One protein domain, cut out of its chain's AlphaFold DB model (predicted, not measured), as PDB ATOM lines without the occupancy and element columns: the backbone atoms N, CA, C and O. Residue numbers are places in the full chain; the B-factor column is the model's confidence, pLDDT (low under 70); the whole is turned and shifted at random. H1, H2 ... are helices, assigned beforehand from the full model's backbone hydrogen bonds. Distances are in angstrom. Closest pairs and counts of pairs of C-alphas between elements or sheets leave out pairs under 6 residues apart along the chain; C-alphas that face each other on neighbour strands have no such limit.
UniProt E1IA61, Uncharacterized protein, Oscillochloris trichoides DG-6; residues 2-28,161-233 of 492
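What this domain is: This is residues 2 to 28 and 161 to 233 of the 492 residues of an uncharacterized protein of Oscillochloris trichoides DG-6 (UniProt E1IA61). Four long helices stand roughly side by side: H1, H2 and H3 make a bundle of three, up and down, each running against the one before it, and H5 packs on the side of H2 away from H1 and H3. The short H4 sits at one end, in the turn from H3 to H5. The printed part has 100 residues with five named helices, H1 to H5 in chain order, and no named strand; the class is all helix. It is compact, with a radius of gyration of the C-alphas of 13.8 A and spans of 41 by 28 by 18 A.

How they stand to each other: H1, residues 2 to 26, touches H2, residues 161 to 179, with residues 11 to 22 alone; the closest C-alphas, Pro 19 and Ser 163, are 5.3 A apart. They run opposite ways at a shallow tilt of 34 degrees, only just short of steep. H1 touches H3, residues 184 to 203, the same way at 9 degrees, closest at the C-alphas of Ala 25 and Tyr 203, 4.7 A. H2, the hub, forms a helical hairpin with H3, touching it with residues 170 to 178 alone; the C-alphas of Leu 177 and Ala 187 are closest, 5.6 A. H4, residues 206 to 209, is near H3. H5, residues 212 to 232, touches H2, with the C-alphas of Ala 169 and Ser 220 closest at 4.9 A. H1 and H5 are apart. Every O i to N i+4 pair is within hydrogen-bond range in H2, H3 and H5, and 19 of 21 in H1; H4 is too short for one.

Where its parts are: H1 is 37.0 A long from C-alpha 2 at (148.653, 149.620, 181.093), H2 27.0 A and H3 28.3 A. H5 is 29.7 A long, ending at C-alpha 232 at (148.305, 124.012, 176.240).

The domain as a whole: The C-alphas farthest apart, Gly 28 and Trp 233, are 46.5 A apart. Residues 29 to 160 are not printed; C-alphas 28 and 161 are 19.1 A apart across the cut. The links printed whole are tight. Residue 233 alone has pLDDT under 70.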
ATOM      1  N   ARG A   2     148.307 148.712 182.222       91.44
ATOM      2  CA  ARG A   2     148.653 149.620 181.093       91.44
ATOM      3  C   ARG A   2     148.976 148.908 179.763       91.44
ATOM      4  O   ARG A   2     148.484 149.321 178.724       91.44
ATOM      5  N   ARG A   3     149.742 147.808 179.801       90.69
ATOM      6  CA  ARG A   3     150.078 147.012 178.600       90.69
ATOM      7  C   ARG A   3     148.852 146.377 177.929       90.69
ATOM      8  O   ARG A   3     148.758 146.400 176.714       90.69
ATOM      9  N   LEU A   4     147.902 145.878 178.724       93.75
ATOM     10  CA  LEU A   4     146.675 145.258 178.215       93.75
ATOM     11  C   LEU A   4     145.796 146.280 177.484       93.75
ATOM     12  O   LEU A   4     145.316 145.997 176.396       93.75
ATOM     13  N   TRP A   5     145.627 147.477 178.053       97.06
ATOM     14  CA  TRP A   5     144.864 148.552 177.412       97.06
ATOM     15  C   TRP A   5     145.485 149.006 176.090       97.06
ATOM     16  O   TRP A   5     144.755 149.243 175.131       97.06
ATOM     17  N   LEU A   6     146.819 149.070 176.021       96.12
ATOM     18  CA  LEU A   6     147.523 149.361 174.774       96.12
ATOM     19  C   LEU A   6     147.273 148.274 173.718       96.12
ATOM     20  O   LEU A   6     146.944 148.605 172.584       96.12
ATOM     21  N   ASP A   7     147.384 146.996 174.091       96.19
ATOM     22  CA  ASP A   7     147.101 145.875 173.185       96.19
ATOM     23  C   ASP A   7     145.637 145.907 172.691       96.19
ATOM     24  O   ASP A   7     145.391 145.747 171.500       96.19
ATOM     25  N   ILE A   8     144.664 146.197 173.566       97.56
ATOM     26  CA  ILE A   8     143.245 146.343 173.186       97.56
ATOM     27  C   ILE A   8     143.052 147.493 172.191       97.56
ATOM     28  O   ILE A   8     142.391 147.314 171.169       97.56
ATOM     29  N   PHE A   9     143.638 148.661 172.462       98.00
ATOM     30  CA  PHE A   9     143.550 149.814 171.566       98.00
ATOM     31  C   PHE A   9     144.132 149.502 170.180       98.00
ATOM     32  O   PHE A   9     143.499 149.781 169.161       98.00
ATOM     33  N   ILE A  10     145.304 148.860 170.140       97.94
ATOM     34  CA  ILE A  10     145.953 148.427 168.898       97.94
ATOM     35  C   ILE A  10     145.069 147.442 168.128       97.94
ATOM     36  O   ILE A  10     144.910 147.586 166.917       97.94
ATOM     37  N   LEU A  11     144.461 146.469 168.807       98.00
ATOM     38  CA  LEU A  11     143.567 145.501 168.173       98.00
ATOM     39  C   LEU A  11     142.329 146.175 167.564       98.00
ATOM     40  O   LEU A  11     141.957 145.840 166.445       98.00
ATOM     41  N   ILE A  12     141.727 147.153 168.249       98.19
ATOM     42  CA  ILE A  12     140.603 147.936 167.704       98.19
ATOM     43  C   ILE A  12     141.036 148.679 166.434       98.19
ATOM     44  O   ILE A  12     140.350 148.603 165.414       98.19
ATOM     45  N   LEU A  13     142.196 149.343 166.467       98.12
ATOM     46  CA  LEU A  13     142.755 150.042 165.308       98.12
ATOM     47  C   LEU A  13     143.006 149.084 164.132       98.12
ATOM     48  O   LEU A  13     142.643 149.375 162.993       98.12
ATOM     49  N   LEU A  14     143.595 147.919 164.399       97.94
ATOM     50  CA  LEU A  14     143.870 146.887 163.399       97.94
ATOM     51  C   LEU A  14     142.586 146.299 162.790       97.94
ATOM     52  O   LEU A  14     142.517 146.099 161.576       97.94
ATOM     53  N   CYS A  15     141.552 146.078 163.604       97.94
ATOM     54  CA  CYS A  15     140.232 145.638 163.147       97.94
ATOM     55  C   CYS A  15     139.509 146.690 162.303       97.94
ATOM     56  O   CYS A  15     138.763 146.319 161.403       97.94
ATOM     57  N   ALA A  16     139.715 147.981 162.577       98.06
ATOM     58  CA  ALA A  16     139.134 149.068 161.790       98.06
ATOM     59  C   ALA A  16     139.874 149.281 160.458       98.06
ATOM     60  O   ALA A  16     139.250 149.518 159.424       98.06
ATOM     61  N   THR A  17     141.204 149.160 160.461       98.25
ATOM     62  CA  THR A  17     142.037 149.368 159.265       98.25
ATOM     63  C   THR A  17     141.952 148.221 158.257       98.25
ATOM     64  O   THR A  17     141.948 148.486 157.057       98.25
ATOM     65  N   ALA A  18     141.792 146.965 158.691       97.81
ATOM     66  CA  ALA A  18     141.675 145.821 157.777       97.81
ATOM     67  C   ALA A  18     140.540 145.968 156.727       97.81
ATOM     68  O   ALA A  18     140.824 145.893 155.526       97.81
ATOM     69  N   PRO A  19     139.265 146.209 157.109       97.81
ATOM     70  CA  PRO A  19     138.188 146.408 156.142       97.81
ATOM     71  C   PRO A  19     138.339 147.719 155.363       97.81
ATOM     72  O   PRO A  19     137.926 147.763 154.209       97.81
ATOM     73  N   LEU A  20     138.960 148.756 155.940       97.94
ATOM     74  CA  LEU A  20     139.238 150.011 155.236       97.94
ATOM     75  C   LEU A  20     140.189 149.786 154.053       97.94
ATOM     76  O   LEU A  20     139.891 150.221 152.942       97.94
ATOM     77  N   TRP A  21     141.294 149.062 154.255       98.19
ATOM     78  CA  TRP A  21     142.239 148.749 153.181       98.19
ATOM     79  C   TRP A  21     141.607 147.899 152.074       98.19
ATOM     80  O   TRP A  21     141.833 148.161 150.893       98.19
ATOM     81  N   LEU A  22     140.771 146.920 152.432       97.62
ATOM     82  CA  LEU A  22     140.018 146.148 151.440       97.62
ATOM     83  C   LEU A  22     138.982 146.997 150.705       97.62
ATOM     84  O   LEU A  22     138.868 146.875 149.489       97.62
ATOM     85  N   ALA A  23     138.252 147.867 151.403       97.56
ATOM     86  CA  ALA A  23     137.313 148.784 150.770       97.56
ATOM     87  C   ALA A  23     138.038 149.658 149.743       97.56
ATOM     88  O   ALA A  23     137.621 149.691 148.589       97.56
ATOM     89  N   LEU A  24     139.179 150.254 150.117       97.75
ATOM     90  CA  LEU A  24     140.035 151.022 149.209       97.75
ATOM     91  C   LEU A  24     140.448 150.197 147.986       97.75
ATOM     92  O   LEU A  24     140.271 150.655 146.857       97.75
ATOM     93  N   ALA A  25     140.900 148.957 148.186       96.81
ATOM     94  CA  ALA A  25     141.267 148.073 147.084       96.81
ATOM     95  C   ALA A  25     140.096 147.817 146.114       96.81
ATOM     96  O   ALA A  25     140.328 147.669 144.913       96.81
ATOM     97  N   TYR A  26     138.856 147.756 146.608       97.38
ATOM     98  CA  TYR A  26     137.645 147.469 145.827       97.38
ATOM     99  C   TYR A  26     136.909 148.714 145.298       97.38
ATOM    100  O   TYR A  26     135.963 148.554 144.531       97.38
ATOM    101  N   THR A  27     137.348 149.937 145.623       95.81
ATOM    102  CA  THR A  27     136.693 151.174 145.142       95.81
ATOM    103  C   THR A  27     136.716 151.340 143.618       95.81
ATOM    104  O   THR A  27     135.801 151.938 143.057       95.81
ATOM    105  N   GLY A  28     137.744 150.819 142.944       93.94
ATOM    106  CA  GLY A  28     137.882 150.904 141.491       93.94
ATOM    107  C   GLY A  28     136.935 149.969 140.734       93.94
ATOM    108  O   GLY A  28     136.602 148.881 141.206       93.94
ATOM    109  N   ARG A 161     132.452 138.466 153.451       97.00
ATOM    110  CA  ARG A 161     133.174 137.298 153.973       97.00
ATOM    111  C   ARG A 161     134.690 137.492 153.922       97.00
ATOM    112  O   ARG A 161     135.367 137.101 154.868       97.00
ATOM    113  N   LEU A 162     135.211 138.107 152.858       97.06
ATOM    114  CA  LEU A 162     136.636 138.423 152.750       97.06
ATOM    115  C   LEU A 162     137.044 139.419 153.841       97.06
ATOM    116  O   LEU A 162     138.038 139.190 154.525       97.06
ATOM    117  N   SER A 163     136.249 140.470 154.060       97.56
ATOM    118  CA  SER A 163     136.502 141.448 155.125       97.56
ATOM    119  C   SER A 163     136.562 140.794 156.508       97.56
ATOM    120  O   SER A 163     137.495 141.051 157.267       97.56
ATOM    121  N   LEU A 164     135.621 139.895 156.819       98.12
ATOM    122  CA  LEU A 164     135.617 139.154 158.083       98.12
ATOM    123  C   LEU A 164     136.871 138.281 158.243       98.12
ATOM    124  O   LEU A 164     137.532 138.325 159.279       98.12
ATOM    125  N   VAL A 165     137.217 137.504 157.214       97.25
ATOM    126  CA  VAL A 165     138.405 136.638 157.227       97.25
ATOM    127  C   VAL A 165     139.687 137.462 157.380       97.25
ATOM    128  O   VAL A 165     140.594 137.054 158.101       97.25
ATOM    129  N   PHE A 166     139.760 138.638 156.758       97.62
ATOM    130  CA  PHE A 166     140.920 139.519 156.853       97.62
ATOM    131  C   PHE A 166     141.091 140.136 158.246       97.62
ATOM    132  O   PHE A 166     142.218 140.241 158.737       97.62
ATOM    133  N   ILE A 167     139.985 140.458 158.927       98.25
ATOM    134  CA  ILE A 167     139.994 140.857 160.343       98.25
ATOM    135  C   ILE A 167     140.501 139.701 161.216       98.25
ATOM    136  O   ILE A 167     141.404 139.895 162.027       98.25
ATOM    137  N   ILE A 168     139.984 138.482 161.030       97.62
ATOM    138  CA  ILE A 168     140.422 137.308 161.805       97.62
ATOM    139  C   ILE A 168     141.920 137.038 161.598       97.62
ATOM    140  O   ILE A 168     142.648 136.834 162.571       97.62
ATOM    141  N   ALA A 169     142.400 137.095 160.354       95.00
ATOM    142  CA  ALA A 169     143.813 136.911 160.032       95.00
ATOM    143  C   ALA A 169     144.702 137.979 160.668       95.00
ATOM    144  O   ALA A 169     145.754 137.660 161.217       95.00
ATOM    145  N   THR A 170     144.244 139.232 160.662       97.56
ATOM    146  CA  THR A 170     144.906 140.347 161.345       97.56
ATOM    147  C   THR A 170     145.056 140.077 162.843       97.56
ATOM    148  O   THR A 170     146.147 140.228 163.391       97.56
ATOM    149  N   LEU A 171     143.975 139.655 163.506       97.44
ATOM    150  CA  LEU A 171     143.976 139.345 164.937       97.44
ATOM    151  C   LEU A 171     144.946 138.202 165.264       97.44
ATOM    152  O   LEU A 171     145.735 138.310 166.203       97.44
ATOM    153  N   CYS A 172     144.914 137.128 164.469       92.88
ATOM    154  CA  CYS A 172     145.787 135.968 164.655       92.88
ATOM    155  C   CYS A 172     147.263 136.328 164.447       92.88
ATOM    156  O   CYS A 172     148.108 135.924 165.244       92.88
ATOM    157  N   LEU A 173     147.572 137.121 163.415       92.38
ATOM    158  CA  LEU A 173     148.924 137.599 163.137       92.38
ATOM    159  C   LEU A 173     149.451 138.487 164.269       92.38
ATOM    160  O   LEU A 173     150.557 138.255 164.754       92.38
ATOM    161  N   TYR A 174     148.659 139.458 164.735       95.75
ATOM    162  CA  TYR A 174     149.064 140.310 165.853       95.75
ATOM    163  C   TYR A 174     149.337 139.483 167.111       95.75
ATOM    164  O   TYR A 174     150.387 139.634 167.736       95.75
ATOM    165  N   ALA A 175     148.427 138.568 167.465       92.00
ATOM    166  CA  ALA A 175     148.601 137.688 168.616       92.00
ATOM    167  C   ALA A 175     149.874 136.832 168.498       92.00
ATOM    168  O   ALA A 175     150.621 136.724 169.470       92.00
ATOM    169  N   LEU A 176     150.165 136.294 167.308       84.69
ATOM    170  CA  LEU A 176     151.381 135.527 167.031       84.69
ATOM    171  C   LEU A 176     152.652 136.378 167.191       84.69
ATOM    172  O   LEU A 176     153.599 135.947 167.843       84.69
ATOM    173  N   LEU A 177     152.669 137.608 166.669       84.25
ATOM    174  CA  LEU A 177     153.808 138.524 166.808       84.25
ATOM    175  C   LEU A 177     154.036 138.940 168.266       84.25
ATOM    176  O   LEU A 177     155.171 138.958 168.742       84.25
ATOM    177  N   ARG A 178     152.963 139.227 169.012       91.88
ATOM    178  CA  ARG A 178     153.062 139.513 170.453       91.88
ATOM    179  C   ARG A 178     153.588 138.313 171.221       91.88
ATOM    180  O   ARG A 178     154.323 138.486 172.193       91.88
ATOM    181  N   ARG A 179     153.236 137.109 170.775       85.06
ATOM    182  CA  ARG A 179     153.711 135.871 171.376       85.06
ATOM    183  C   ARG A 179     155.182 135.593 171.077       85.06
ATOM    184  O   ARG A 179     155.895 135.164 171.975       85.06
ATOM    185  N   ALA A 180     155.666 135.994 169.905       77.75
ATOM    186  CA  ALA A 180     157.088 136.052 169.566       77.75
ATOM    187  C   ALA A 180     157.861 137.183 170.292       77.75
ATOM    188  O   ALA A 180     158.961 137.545 169.884       77.75
ATOM    189  N   ALA A 181     157.293 137.751 171.363       86.25
ATOM    190  CA  ALA A 181     157.872 138.798 172.203       86.25
ATOM    191  C   ALA A 181     158.180 140.135 171.498       86.25
ATOM    192  O   ALA A 181     158.857 140.983 172.082       86.25
ATOM    193  N   LEU A 182     157.632 140.390 170.301       81.00
ATOM    194  CA  LEU A 182     157.750 141.708 169.669       81.00
ATOM    195  C   LEU A 182     157.027 142.766 170.504       81.00
ATOM    196  O   LEU A 182     155.927 142.524 171.012       81.00
ATOM    197  N   ALA A 183     157.604 143.965 170.609       92.62
ATOM    198  CA  ALA A 183     156.960 145.082 171.297       92.62
ATOM    199  C   ALA A 183     155.613 145.442 170.624       92.62
ATOM    200  O   ALA A 183     155.493 145.296 169.406       92.62
ATOM    201  N   PRO A 184     154.604 145.952 171.365       96.44
ATOM    202  CA  PRO A 184     153.278 146.248 170.805       96.44
ATOM    203  C   PRO A 184     153.315 147.100 169.528       96.44
ATOM    204  O   PRO A 184     152.657 146.775 168.545       96.44
ATOM    205  N   TRP A 185     154.150 148.143 169.506       96.75
ATOM    206  CA  TRP A 185     154.300 149.033 168.351       96.75
ATOM    207  C   TRP A 185     154.955 148.360 167.140       96.75
ATOM    208  O   TRP A 185     154.556 148.627 166.010       96.75
ATOM    209  N   GLN A 186     155.913 147.453 167.356       91.44
ATOM    210  CA  GLN A 186     156.521 146.666 166.278       91.44
ATOM    211  C   GLN A 186     155.504 145.686 165.688       91.44
ATOM    212  O   GLN A 186     155.359 145.603 164.472       91.44
ATOM    213  N   ALA A 187     154.757 144.987 166.551       90.38
ATOM    214  CA  ALA A 187     153.697 144.078 166.127       90.38
ATOM    215  C   ALA A 187     152.597 144.821 165.349       90.38
ATOM    216  O   ALA A 187     152.169 144.340 164.301       90.38
ATOM    217  N   LEU A 188     152.192 146.014 165.807       97.50
ATOM    218  CA  LEU A 188     151.280 146.903 165.081       97.50
ATOM    219  C   LEU A 188     151.837 147.262 163.698       97.50
ATOM    220  O   LEU A 188     151.153 147.045 162.701       97.50
ATOM    221  N   ALA A 189     153.064 147.786 163.630       96.44
ATOM    222  CA  ALA A 189     153.672 148.247 162.382       96.44
ATOM    223  C   ALA A 189     153.792 147.120 161.343       96.44
ATOM    224  O   ALA A 189     153.412 147.304 160.189       96.44
ATOM    225  N   ILE A 190     154.249 145.936 161.762       89.38
ATOM    226  CA  ILE A 190     154.363 144.760 160.887       89.38
ATOM    227  C   ILE A 190     152.982 144.290 160.425       89.38
ATOM    228  O   ILE A 190     152.795 144.004 159.243       89.38
ATOM    229  N   THR A 191     152.001 144.236 161.331       95.50
ATOM    230  CA  THR A 191     150.638 143.810 160.980       95.50
ATOM    231  C   THR A 191     150.007 144.774 159.972       95.50
ATOM    232  O   THR A 191     149.462 144.322 158.968       95.50
ATOM    233  N   LEU A 192     150.142 146.089 160.180       98.12
ATOM    234  CA  LEU A 192     149.685 147.106 159.227       98.12
ATOM    235  C   LEU A 192     150.397 146.988 157.875       98.12
ATOM    236  O   LEU A 192     149.739 147.042 156.839       98.12
ATOM    237  N   ALA A 193     151.716 146.784 157.864       94.69
ATOM    238  CA  ALA A 193     152.471 146.609 156.627       94.69
ATOM    239  C   ALA A 193     151.981 145.389 155.828       94.69
ATOM    240  O   ALA A 193     151.786 145.481 154.617       94.69
ATOM    241  N   ILE A 194     151.714 144.264 156.503       92.31
ATOM    242  CA  ILE A 194     151.165 143.056 155.873       92.31
ATOM    243  C   ILE A 194     149.734 143.292 155.373       92.31
ATOM    244  O   ILE A 194     149.410 142.871 154.263       92.31
ATOM    245  N   GLN A 195     148.885 143.994 156.134       97.69
ATOM    246  CA  GLN A 195     147.545 144.360 155.665       97.69
ATOM    247  C   GLN A 195     147.602 145.190 154.379       97.69
ATOM    248  O   GLN A 195     146.931 144.853 153.404       97.69
ATOM    249  N   ILE A 196     148.414 146.252 154.373       97.75
ATOM    250  CA  ILE A 196     148.590 147.132 153.214       97.75
ATOM    251  C   ILE A 196     149.091 146.314 152.028       97.75
ATOM    252  O   ILE A 196     148.489 146.376 150.964       97.75
ATOM    253  N   LEU A 197     150.120 145.483 152.216       93.62
ATOM    254  CA  LEU A 197     150.663 144.634 151.156       93.62
ATOM    255  C   LEU A 197     149.595 143.716 150.544       93.62
ATOM    256  O   LEU A 197     149.468 143.653 149.323       93.62
ATOM    257  N   LEU A 198     148.808 143.026 151.372       93.50
ATOM    258  CA  LEU A 198     147.756 142.120 150.903       93.50
ATOM    259  C   LEU A 198     146.622 142.869 150.187       93.50
ATOM    260  O   LEU A 198     146.131 142.400 149.157       93.50
ATOM    261  N   ALA A 199     146.233 144.045 150.682       97.06
ATOM    262  CA  ALA A 199     145.235 144.894 150.038       97.06
ATOM    263  C   ALA A 199     145.745 145.492 148.715       97.06
ATOM    264  O   ALA A 199     145.024 145.480 147.716       97.06
ATOM    265  N   SER A 200     147.000 145.944 148.665       94.94
ATOM    266  CA  SER A 200     147.665 146.402 147.442       94.94
ATOM    267  C   SER A 200     147.784 145.278 146.419       94.94
ATOM    268  O   SER A 200     147.565 145.503 145.233       94.94
ATOM    269  N   TRP A 201     148.063 144.051 146.858       90.88
ATOM    270  CA  TRP A 201     148.120 142.899 145.964       90.88
ATOM    271  C   TRP A 201     146.740 142.547 145.394       90.88
ATOM    272  O   TRP A 201     146.605 142.273 144.199       90.88
ATOM    273  N   GLN A 202     145.694 142.639 146.218       94.19
ATOM    274  CA  GLN A 202     144.310 142.547 145.754       94.19
ATOM    275  C   GLN A 202     143.971 143.627 144.725       94.19
ATOM    276  O   GLN A 202     143.404 143.313 143.679       94.19
ATOM    277  N   TYR A 203     144.358 144.876 144.988       94.44
ATOM    278  CA  TYR A 203     144.192 145.992 144.057       94.44
ATOM    279  C   TYR A 203     144.934 145.759 142.730       94.44
ATOM    280  O   TYR A 203     144.367 145.986 141.665       94.44
ATOM    281  N   ALA A 204     146.146 145.197 142.777       92.06
ATOM    282  CA  ALA A 204     146.984 144.895 141.612       92.06
ATOM    283  C   ALA A 204     146.484 143.723 140.738       92.06
ATOM    284  O   ALA A 204     147.173 143.308 139.808       92.06
ATOM    285  N   GLY A 205     145.294 143.173 141.010       89.81
ATOM    286  CA  GLY A 205     144.644 142.188 140.142       89.81
ATOM    287  C   GLY A 205     144.585 140.765 140.692       89.81
ATOM    288  O   GLY A 205     144.018 139.897 140.026       89.81
ATOM    289  N   LEU A 206     145.093 140.503 141.906       87.19
ATOM    290  CA  LEU A 206     145.002 139.167 142.514       87.19
ATOM    291  C   LEU A 206     143.547 138.733 142.773       87.19
ATOM    292  O   LEU A 206     143.258 137.535 142.826       87.19
ATOM    293  N   TRP A 207     142.610 139.683 142.849       94.94
ATOM    294  CA  TRP A 207     141.177 139.403 142.983       94.94
ATOM    295  C   TRP A 207     140.655 138.440 141.908       94.94
ATOM    296  O   TRP A 207     139.752 137.657 142.186       94.94
ATOM    297  N   ARG A 208     141.277 138.420 140.717       93.06
ATOM    298  CA  ARG A 208     140.927 137.527 139.598       93.06
ATOM    299  C   ARG A 208     141.029 136.038 139.941       93.06
ATOM    300  O   ARG A 208     140.376 135.224 139.297       93.06
ATOM    301  N   TYR A 209     141.829 135.683 140.944       91.62
ATOM    302  CA  TYR A 209     141.983 134.305 141.404       91.62
ATOM    303  C   TYR A 209     141.038 133.960 142.554       91.62
ATOM    304  O   TYR A 209     140.803 132.781 142.792       91.62
ATOM    305  N   ALA A 210     140.499 134.948 143.280       93.38
ATOM    306  CA  ALA A 210     139.594 134.723 144.412       93.38
ATOM    307  C   ALA A 210     140.092 133.631 145.392       93.38
ATOM    308  O   ALA A 210     139.355 132.715 145.762       93.38
ATOM    309  N   LEU A 211     141.388 133.688 145.730       91.00
ATOM    310  CA  LEU A 211     142.063 132.740 146.628       91.00
ATOM    311  C   LEU A 211     142.407 133.347 147.991       91.00
ATOM    312  O   LEU A 211     142.772 132.606 148.904       91.00
ATOM    313  N   LEU A 212     142.327 134.672 148.147       91.94
ATOM    314  CA  LEU A 212     142.850 135.336 149.338       91.94
ATOM    315  C   LEU A 212     142.104 134.898 150.600       91.94
ATOM    316  O   LEU A 212     142.756 134.628 151.602       91.94
ATOM    317  N   SER A 213     140.778 134.746 150.562       93.88
ATOM    318  CA  SER A 213     140.023 134.245 151.719       93.88
ATOM    319  C   SER A 213     140.499 132.859 152.138       93.88
ATOM    320  O   SER A 213     140.724 132.625 153.321       93.88
ATOM    321  N   SER A 214     140.701 131.942 151.188       87.69
ATOM    322  CA  SER A 214     141.180 130.589 151.488       87.69
ATOM    323  C   SER A 214     142.583 130.609 152.099       87.69
ATOM    324  O   SER A 214     142.815 129.962 153.118       87.69
ATOM    325  N   LEU A 215     143.499 131.400 151.528       85.62
ATOM    326  CA  LEU A 215     144.861 131.561 152.046       85.62
ATOM    327  C   LEU A 215     144.866 132.150 153.460       85.62
ATOM    328  O   LEU A 215     145.560 131.645 154.340       85.62
ATOM    329  N   LEU A 216     144.056 133.182 153.700       90.81
ATOM    330  CA  LEU A 216     143.923 133.813 155.009       90.81
ATOM    331  C   LEU A 216     143.291 132.877 156.040       90.81
ATOM    332  O   LEU A 216     143.752 132.859 157.176       90.81
ATOM    333  N   VAL A 217     142.282 132.078 155.677       90.12
ATOM    334  CA  VAL A 217     141.689 131.076 156.583       90.12
ATOM    335  C   VAL A 217     142.731 130.039 156.990       90.12
ATOM    336  O   VAL A 217     142.863 129.757 158.178       90.12
ATOM    337  N   VAL A 218     143.503 129.509 156.036       80.75
ATOM    338  CA  VAL A 218     144.569 128.536 156.323       80.75
ATOM    339  C   VAL A 218     145.646 129.157 157.214       80.75
ATOM    340  O   VAL A 218     146.001 128.573 158.236       80.75
ATOM    341  N   ALA A 219     146.118 130.363 156.885       78.56
ATOM    342  CA  ALA A 219     147.121 131.070 157.680       78.56
ATOM    343  C   ALA A 219     146.620 131.387 159.101       78.56
ATOM    344  O   ALA A 219     147.343 131.174 160.073       78.56
ATOM    345  N   SER A 220     145.370 131.838 159.237       89.56
ATOM    346  CA  SER A 220     144.742 132.126 160.535       89.56
ATOM    347  C   SER A 220     144.563 130.861 161.363       89.56
ATOM    348  O   SER A 220     144.857 130.863 162.552       89.56
ATOM    349  N   GLY A 221     144.114 129.768 160.737       83.56
ATOM    350  CA  GLY A 221     143.971 128.468 161.386       83.56
ATOM    351  C   GLY A 221     145.311 127.942 161.895       83.56
ATOM    352  O   GLY A 221     145.397 127.508 163.041       83.56
ATOM    353  N   ALA A 222     146.371 128.056 161.090       75.31
ATOM    354  CA  ALA A 222     147.726 127.684 161.490       75.31
ATOM    355  C   ALA A 222     148.254 128.559 162.640       75.31
ATOM    356  O   ALA A 222     148.793 128.032 163.613       75.31
ATOM    357  N   ALA A 223     148.060 129.879 162.572       80.06
ATOM    358  CA  ALA A 223     148.461 130.801 163.632       80.06
ATOM    359  C   ALA A 223     147.700 130.536 164.943       80.06
ATOM    360  O   ALA A 223     148.310 130.474 166.009       80.06
ATOM    361  N   LEU A 224     146.383 130.316 164.879       87.44
ATOM    362  CA  LEU A 224     145.571 129.979 166.046       87.44
ATOM    363  C   LEU A 224     145.985 128.629 166.640       87.44
ATOM    364  O   LEU A 224     146.130 128.521 167.854       87.44
ATOM    365  N   ALA A 225     146.222 127.618 165.800       76.62
ATOM    366  CA  ALA A 225     146.727 126.326 166.245       76.62
ATOM    367  C   ALA A 225     148.083 126.472 166.946       76.62
ATOM    368  O   ALA A 225     148.258 125.908 168.021       76.62
ATOM    369  N   ALA A 226     149.005 127.277 166.407       75.75
ATOM    370  CA  ALA A 226     150.285 127.564 167.050       75.75
ATOM    371  C   ALA A 226     150.095 128.209 168.434       75.75
ATOM    372  O   ALA A 226     150.685 127.743 169.406       75.75
ATOM    373  N   LEU A 227     149.213 129.207 168.551       83.56
ATOM    374  CA  LEU A 227     148.898 129.868 169.825       83.56
ATOM    375  C   LEU A 227     148.255 128.916 170.847       83.56
ATOM    376  O   LEU A 227     148.564 128.977 172.038       83.56
ATOM    377  N   VAL A 228     147.356 128.036 170.399       84.06
ATOM    378  CA  VAL A 228     146.695 127.034 171.250       84.06
ATOM    379  C   VAL A 228     147.691 125.976 171.709       84.06
ATOM    380  O   VAL A 228     147.748 125.682 172.902       84.06
ATOM    381  N   ILE A 229     148.500 125.443 170.787       75.56
ATOM    382  CA  ILE A 229     149.566 124.490 171.099       75.56
ATOM    383  C   ILE A 229     150.500 125.121 172.115       75.56
ATOM    384  O   ILE A 229     150.751 124.514 173.137       75.56
ATOM    385  N   GLU A 230     150.952 126.351 171.925       76.00
ATOM    386  CA  GLU A 230     151.879 126.962 172.871       76.00
ATOM    387  C   GLU A 230     151.270 127.226 174.259       76.00
ATOM    388  O   GLU A 230     151.974 127.211 175.268       76.00
ATOM    389  N   ARG A 231     149.957 127.471 174.332       83.12
ATOM    390  CA  ARG A 231     149.260 127.678 175.607       83.12
ATOM    391  C   ARG A 231     149.013 126.375 176.364       83.12
ATOM    392  O   ARG A 231     149.069 126.374 177.590       83.12
ATOM    393  N   ILE A 232     148.662 125.310 175.649       83.38
ATOM    394  CA  ILE A 232     148.305 124.012 176.240       83.38
ATOM    395  C   ILE A 232     149.552 123.153 176.443       83.38
ATOM    396  O   ILE A 232     149.656 122.421 177.427       83.38
ATOM    397  N   TRP A 233     150.504 123.234 175.518       69.12
ATOM    398  CA  TRP A 233     151.731 122.467 175.570       69.12
ATOM    399  C   TRP A 233     152.665 123.118 176.581       69.12
ATOM    400  O   TRP A 233     153.064 124.267 176.384       69.12
TER     401      TRP A 233